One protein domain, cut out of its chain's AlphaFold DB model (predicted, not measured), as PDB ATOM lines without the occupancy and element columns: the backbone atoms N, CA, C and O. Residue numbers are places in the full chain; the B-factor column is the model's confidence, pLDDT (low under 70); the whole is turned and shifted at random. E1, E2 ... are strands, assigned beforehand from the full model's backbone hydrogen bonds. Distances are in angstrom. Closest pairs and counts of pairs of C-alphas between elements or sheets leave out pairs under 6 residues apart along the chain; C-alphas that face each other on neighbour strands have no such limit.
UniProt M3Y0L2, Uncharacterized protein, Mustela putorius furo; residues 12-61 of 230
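This is residues 12 to 61 of the 230 residues of an uncharacterized protein of Mustela putorius furo (UniProt M3Y0L2). This model has little regular structure: a two-stranded hairpin of E1 and E2 at one end, with a long loop drawn out from it, of which residues 29 to 35 and 37 to 43 stick out free. The 50 printed residues hold no named helix and two named strands, E1 then E2, antiparallel; the class is all strand, with 15 residues in named elements. The whole is extended, a rod of 55 by 17 by 13 A, with a radius of gyration of the C-alphas of 16.7 A.

Start with E1, residues 12 to 17, and set beside it E2, residues 53 to 61: they form a hairpin, antiparallel at 160 degrees. C-alphas 14 and 56 face each other at 4.4 A. Look for N 15 and O 55, 2.8 A apart, and N 57 and O 13, 2.8 A apart, both within hydrogen-bond range.

Find C-alpha 12 at (-14.097, -6.091, -47.338); from there E1 runs 15.9 A to C-alpha 17. E2 runs 23.8 A from C-alpha 53 to C-alpha 61 at (-19.439, -3.851, -54.202).

The farthest C-alphas, of Gly 33 and Asp 61, are 55.9 A apart. The link from E1 to E2 is long, 35 residues, and the printed part has no cut. Confidence is under 70 at residues 20 to 22, 28 and 33 to 48.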
ATOM      1  N   LEU A  12     -15.236  -6.818 -47.877       95.56
ATOM      2  CA  LEU A  12     -14.097  -6.091 -47.338       95.56
ATOM      3  C   LEU A  12     -12.894  -7.030 -47.261       95.56
ATOM      4  O   LEU A  12     -12.928  -8.027 -46.540       95.56
ATOM      5  N   PHE A  13     -11.828  -6.704 -47.985       95.94
ATOM      6  CA  PHE A  13     -10.582  -7.464 -47.980       95.94
ATOM      7  C   PHE A  13      -9.583  -6.842 -47.011       95.94
ATOM      8  O   PHE A  13      -9.259  -5.654 -47.114       95.94
ATOM      9  N   PHE A  14      -9.043  -7.662 -46.116       94.94
ATOM     10  CA  PHE A  14      -8.037  -7.285 -45.133       94.94
ATOM     11  C   PHE A  14      -6.768  -8.120 -45.292       94.94
ATOM     12  O   PHE A  14      -6.798  -9.344 -45.460       94.94
ATOM     13  N   HIS A  15      -5.625  -7.454 -45.179       93.62
ATOM     14  CA  HIS A  15      -4.344  -8.109 -44.992       93.62
ATOM     15  C   HIS A  15      -4.089  -8.283 -43.493       93.62
ATOM     16  O   HIS A  15      -4.238  -7.332 -42.729       93.62
ATOM     17  N   ILE A  16      -3.703  -9.491 -43.085       91.31
ATOM     18  CA  ILE A  16      -3.281  -9.754 -41.709       91.31
ATOM     19  C   ILE A  16      -1.776  -9.498 -41.650       91.31
ATOM     20  O   ILE A  16      -1.016 -10.144 -42.370       91.31
ATOM     21  N   THR A  17      -1.340  -8.558 -40.819       89.62
ATOM     22  CA  THR A  17       0.078  -8.302 -40.552       89.62
ATOM     23  C   THR A  17       0.399  -8.629 -39.098       89.62
ATOM     24  O   THR A  17      -0.398  -8.374 -38.199       89.62
ATOM     25  N   SER A  18       1.573  -9.204 -38.847       83.25
ATOM     26  CA  SER A  18       2.100  -9.319 -37.485       83.25
ATOM     27  C   SER A  18       2.917  -8.066 -37.165       83.25
ATOM     28  O   SER A  18       3.693  -7.615 -38.020       83.25
ATOM     29  N   PRO A  19       2.806  -7.492 -35.956       76.94
ATOM     30  CA  PRO A  19       3.782  -6.529 -35.468       76.94
ATOM     31  C   PRO A  19       5.200  -7.112 -35.569       76.94
ATOM     32  O   PRO A  19       5.393  -8.323 -35.468       76.94
ATOM     33  N   ARG A  20       6.213  -6.256 -35.752       66.56
ATOM     34  CA  ARG A  20       7.613  -6.698 -35.681       66.56
ATOM     35  C   ARG A  20       7.940  -7.145 -34.245       66.56
ATOM     36  O   ARG A  20       7.763  -6.354 -33.315       66.56
ATOM     37  N   GLY A  21       8.454  -8.370 -34.102       67.19
ATOM     38  CA  GLY A  21       8.772  -9.036 -32.829       67.19
ATOM     39  C   GLY A  21       7.661  -9.977 -32.346       67.19
ATOM     40  O   GLY A  21       6.500  -9.773 -32.694       67.19
ATOM     41  N   ASP A  22       8.012 -10.979 -31.532       66.69
ATOM     42  CA  ASP A  22       7.075 -11.957 -30.952       66.69
ATOM     43  C   ASP A  22       6.198 -11.297 -29.876       66.69
ATOM     44  O   ASP A  22       6.422 -11.418 -28.670       66.69
ATOM     45  N   LYS A  23       5.225 -10.497 -30.322       70.44
ATOM     46  CA  LYS A  23       4.231  -9.864 -29.457       70.44
ATOM     47  C   LYS A  23       2.993 -10.741 -29.375       70.44
ATOM     48  O   LYS A  23       2.321 -10.991 -30.375       70.44
ATOM     49  N   TYR A  24       2.663 -11.139 -28.157       77.44
ATOM     50  CA  TYR A  24       1.457 -11.886 -27.833       77.44
ATOM     51  C   TYR A  24       0.453 -10.976 -27.121       77.44
ATOM     52  O   TYR A  24       0.842 -10.006 -26.469       77.44
ATOM     53  N   LEU A  25      -0.840 -11.265 -27.268       76.88
ATOM     54  CA  LEU A  25      -1.917 -10.459 -26.671       76.88
ATOM     55  C   LEU A  25      -2.092 -10.711 -25.171       76.88
ATOM     56  O   LEU A  25      -2.598  -9.847 -24.459       76.88
ATOM     57  N   TYR A  26      -1.680 -11.888 -24.702       74.25
ATOM     58  CA  TYR A  26      -1.854 -12.320 -23.322       74.25
ATOM     59  C   TYR A  26      -0.566 -12.953 -22.805       74.25
ATOM     60  O   TYR A  26       0.110 -13.680 -23.532       74.25
ATOM     61  N   GLU A  27      -0.257 -12.704 -21.534       71.31
ATOM     62  CA  GLU A  27       0.789 -13.425 -20.814       71.31
ATOM     63  C   GLU A  27       0.151 -14.567 -20.011       71.31
ATOM     64  O   GLU A  27      -0.766 -14.321 -19.220       71.31
ATOM     65  N   PRO A  28       0.600 -15.822 -20.182       69.62
ATOM     66  CA  PRO A  28       0.054 -16.927 -19.415       69.62
ATOM     67  C   PRO A  28       0.486 -16.825 -17.943       69.62
ATOM     68  O   PRO A  28       1.676 -16.768 -17.624       69.62
ATOM     69  N   VAL A  29      -0.488 -16.831 -17.030       74.75
ATOM     70  CA  VAL A  29      -0.259 -16.814 -15.578       74.75
ATOM     71  C   VAL A  29      -0.446 -18.225 -15.023       74.75
ATOM     72  O   VAL A  29      -1.560 -18.746 -15.008       74.75
ATOM     73  N   TYR A  30       0.632 -18.840 -14.532       70.38
ATOM     74  CA  TYR A  30       0.589 -20.187 -13.953       70.38
ATOM     75  C   TYR A  30       0.589 -20.158 -12.412       70.38
ATOM     76  O   TYR A  30       1.311 -19.355 -11.809       70.38
ATOM     77  N   PRO A  31      -0.166 -21.050 -11.741       76.56
ATOM     78  CA  PRO A  31      -0.113 -21.203 -10.289       76.56
ATOM     79  C   PRO A  31       1.281 -21.626  -9.800       76.56
ATOM     80  O   PRO A  31       1.953 -22.456 -10.417       76.56
ATOM     81  N   LYS A  32       1.708 -21.104  -8.643       74.12
ATOM     82  CA  LYS A  32       2.989 -21.484  -8.023       74.12
ATOM     83  C   LYS A  32       3.019 -22.995  -7.753       74.12
ATOM     84  O   LYS A  32       2.194 -23.498  -6.997       74.12
ATOM     85  N   GLY A  33       3.989 -23.696  -8.343       67.81
ATOM     86  CA  GLY A  33       4.170 -25.147  -8.195       67.81
ATOM     87  C   GLY A  33       3.742 -25.987  -9.404       67.81
ATOM     88  O   GLY A  33       3.864 -27.208  -9.350       67.81
ATOM     89  N   SER A  34       3.282 -25.374 -10.502       63.16
ATOM     90  CA  SER A  34       2.917 -26.114 -11.715       63.16
ATOM     91  C   SER A  34       4.130 -26.836 -12.339       63.16
ATOM     92  O   SER A  34       5.143 -26.181 -12.618       63.16
ATOM     93  N   PRO A  35       4.041 -28.146 -12.641       61.78
ATOM     94  CA  PRO A  35       5.138 -28.919 -13.235       61.78
ATOM     95  C   PRO A  35       5.546 -28.428 -14.635       61.78
ATOM     96  O   PRO A  35       6.676 -28.651 -15.055       61.78
ATOM     97  N   GLN A  36       4.670 -27.683 -15.318       57.12
ATOM     98  CA  GLN A  36       4.907 -27.090 -16.642       57.12
ATOM     99  C   GLN A  36       6.006 -26.014 -16.667       57.12
ATOM    100  O   GLN A  36       6.502 -25.654 -17.729       57.12
ATOM    101  N   MET A  37       6.436 -25.516 -15.504       54.38
ATOM    102  CA  MET A  37       7.492 -24.504 -15.405       54.38
ATOM    103  C   MET A  37       8.908 -25.093 -15.583       54.38
ATOM    104  O   MET A  37       9.880 -24.346 -15.689       54.38
ATOM    105  N   LYS A  38       9.046 -26.427 -15.605       50.75
ATOM    106  CA  LYS A  38      10.331 -27.126 -15.722       50.75
ATOM    107  C   LYS A  38      10.368 -28.015 -16.969       50.75
ATOM    108  O   LYS A  38       9.958 -29.166 -16.914       50.75
ATOM    109  N   GLY A  39      10.976 -27.516 -18.045       54.66
ATOM    110  CA  GLY A  39      11.785 -28.385 -18.910       54.66
ATOM    111  C   GLY A  39      11.413 -28.528 -20.385       54.66
ATOM    112  O   GLY A  39      12.190 -29.156 -21.093       54.66
ATOM    113  N   THR A  40      10.321 -27.952 -20.887       55.03
ATOM    114  CA  THR A  40      10.005 -28.009 -22.328       55.03
ATOM    115  C   THR A  40      10.342 -26.685 -23.026       55.03
ATOM    116  O   THR A  40       9.616 -25.701 -22.851       55.03
ATOM    117  N   PRO A  41      11.432 -26.611 -23.819       48.66
ATOM    118  CA  PRO A  41      11.594 -25.513 -24.770       48.66
ATOM    119  C   PRO A  41      10.401 -25.576 -25.741       48.66
ATOM    120  O   PRO A  41      10.011 -26.672 -26.127       48.66
ATOM    121  N   HIS A  42       9.791 -24.431 -26.064       53.28
ATOM    122  CA  HIS A  42       8.552 -24.253 -26.861       53.28
ATOM    123  C   HIS A  42       7.199 -24.302 -26.130       53.28
ATOM    124  O   HIS A  42       6.198 -23.889 -26.708       53.28
ATOM    125  N   PHE A  43       7.133 -24.649 -24.838       53.81
ATOM    126  CA  PHE A  43       5.844 -24.666 -24.117       53.81
ATOM    127  C   PHE A  43       5.128 -23.296 -24.081       53.81
ATOM    128  O   PHE A  43       3.903 -23.220 -24.034       53.81
ATOM    129  N   LYS A  44       5.892 -22.196 -24.125       53.66
ATOM    130  CA  LYS A  44       5.342 -20.832 -24.161       53.66
ATOM    131  C   LYS A  44       4.732 -20.457 -25.518       53.66
ATOM    132  O   LYS A  44       3.800 -19.664 -25.535       53.66
ATOM    133  N   GLU A  45       5.233 -20.998 -26.627       55.28
ATOM    134  CA  GLU A  45       4.771 -20.634 -27.976       55.28
ATOM    135  C   GLU A  45       3.411 -21.264 -28.305       55.28
ATOM    136  O   GLU A  45       2.588 -20.625 -28.952       55.28
ATOM    137  N   GLU A  46       3.128 -22.469 -27.796       57.19
ATOM    138  CA  GLU A  46       1.879 -23.197 -28.082       57.19
ATOM    139  C   GLU A  46       0.624 -22.589 -27.427       57.19
ATOM    140  O   GLU A  46      -0.492 -22.895 -27.844       57.19
ATOM    141  N   GLN A  47       0.773 -21.737 -26.406       60.09
ATOM    142  CA  GLN A  47      -0.355 -21.204 -25.622       60.09
ATOM    143  C   GLN A  47      -0.596 -19.702 -25.790       60.09
ATOM    144  O   GLN A  47      -1.531 -19.161 -25.195       60.09
ATOM    145  N   CYS A  48       0.225 -19.006 -26.573       68.12
ATOM    146  CA  CYS A  48       0.123 -17.558 -26.689       68.12
ATOM    147  C   CYS A  48      -0.654 -17.142 -27.945       68.12
ATOM    148  O   CYS A  48      -0.294 -17.497 -29.065       68.12
ATOM    149  N   ALA A  49      -1.703 -16.332 -27.764       78.06
ATOM    150  CA  ALA A  49      -2.430 -15.739 -28.884       78.06
ATOM    151  C   ALA A  49      -1.565 -14.645 -29.541       78.06
ATOM    152  O   ALA A  49      -1.201 -13.677 -28.855       78.06
ATOM    153  N   PRO A  50      -1.223 -14.761 -30.836       81.44
ATOM    154  CA  PRO A  50      -0.394 -13.770 -31.511       81.44
ATOM    155  C   PRO A  50      -1.133 -12.434 -31.624       81.44
ATOM    156  O   PRO A  50      -2.338 -12.393 -31.875       81.44
ATOM    157  N   ALA A  51      -0.408 -11.326 -31.466       85.69
ATOM    158  CA  ALA A  51      -0.943 -10.016 -31.806       85.69
ATOM    159  C   ALA A  51      -1.015  -9.883 -33.332       85.69
ATOM    160  O   ALA A  51      -0.006 -10.017 -34.020       85.69
ATOM    161  N   LEU A  52      -2.205  -9.602 -33.860       87.56
ATOM    162  CA  LEU A  52      -2.445  -9.431 -35.291       87.56
ATOM    163  C   LEU A  52      -2.973  -8.021 -35.556       87.56
ATOM    164  O   LEU A  52      -3.827  -7.522 -34.827       87.56
ATOM    165  N   ASN A  53      -2.489  -7.404 -36.626       89.25
ATOM    166  CA  ASN A  53      -3.014  -6.163 -37.172       89.25
ATOM    167  C   ASN A  53      -3.775  -6.467 -38.463       89.25
ATOM    168  O   ASN A  53      -3.369  -7.320 -39.254       89.25
ATOM    169  N   LEU A  54      -4.874  -5.749 -38.686       92.00
ATOM    170  CA  LEU A  54      -5.660  -5.841 -39.911       92.00
ATOM    171  C   LEU A  54      -5.529  -4.540 -40.694       92.00
ATOM    172  O   LEU A  54      -5.849  -3.466 -40.193       92.00
ATOM    173  N   GLU A  55      -5.092  -4.647 -41.940       93.75
ATOM    174  CA  GLU A  55      -5.030  -3.529 -42.877       93.75
ATOM    175  C   GLU A  55      -6.080  -3.735 -43.964       93.75
ATOM    176  O   GLU A  55      -6.001  -4.700 -44.726       93.75
ATOM    177  N   MET A  56      -7.063  -2.837 -44.057       93.00
ATOM    178  CA  MET A  56      -8.038  -2.880 -45.146       93.00
ATOM    179  C   MET A  56      -7.334  -2.596 -46.476       93.00
ATOM    180  O   MET A  56      -6.629  -1.599 -46.619       93.00
ATOM    181  N   ARG A  57      -7.528  -3.483 -47.451       93.38
ATOM    182  CA  ARG A  57      -6.893  -3.404 -48.770       93.38
ATOM    183  C   ARG A  57      -7.860  -2.972 -49.852       93.38
ATOM    184  O   ARG A  57      -7.505  -2.142 -50.683       93.38
ATOM    185  N   LYS A  58      -9.058  -3.553 -49.864       93.62
ATOM    186  CA  LYS A  58     -10.022  -3.338 -50.939       93.62
ATOM    187  C   LYS A  58     -11.448  -3.517 -50.449       93.62
ATOM    188  O   LYS A  58     -11.708  -4.334 -49.571       93.62
ATOM    189  N   ILE A  59     -12.348  -2.762 -51.062       94.44
ATOM    190  CA  ILE A  59     -13.792  -2.908 -50.926       94.44
ATOM    191  C   ILE A  59     -14.317  -3.276 -52.308       94.44
ATOM    192  O   ILE A  59     -13.998  -2.600 -53.288       94.44
ATOM    193  N   LEU A  60     -15.077  -4.360 -52.385       94.88
ATOM    194  CA  LEU A  60     -15.784  -4.763 -53.592       94.88
ATOM    195  C   LEU A  60     -17.281  -4.660 -53.333       94.88
ATOM    196  O   LEU A  60     -17.761  -5.166 -52.323       94.88
ATOM    197  N   ASP A  61     -17.991  -4.007 -54.241       94.31
ATOM    198  CA  ASP A  61     -19.439  -3.851 -54.202       94.31
ATOM    199  C   ASP A  61     -20.056  -4.744 -55.285       94.31
ATOM    200  O   ASP A  61     -19.743  -4.581 -56.467       94.31
TER     201      ASP A  61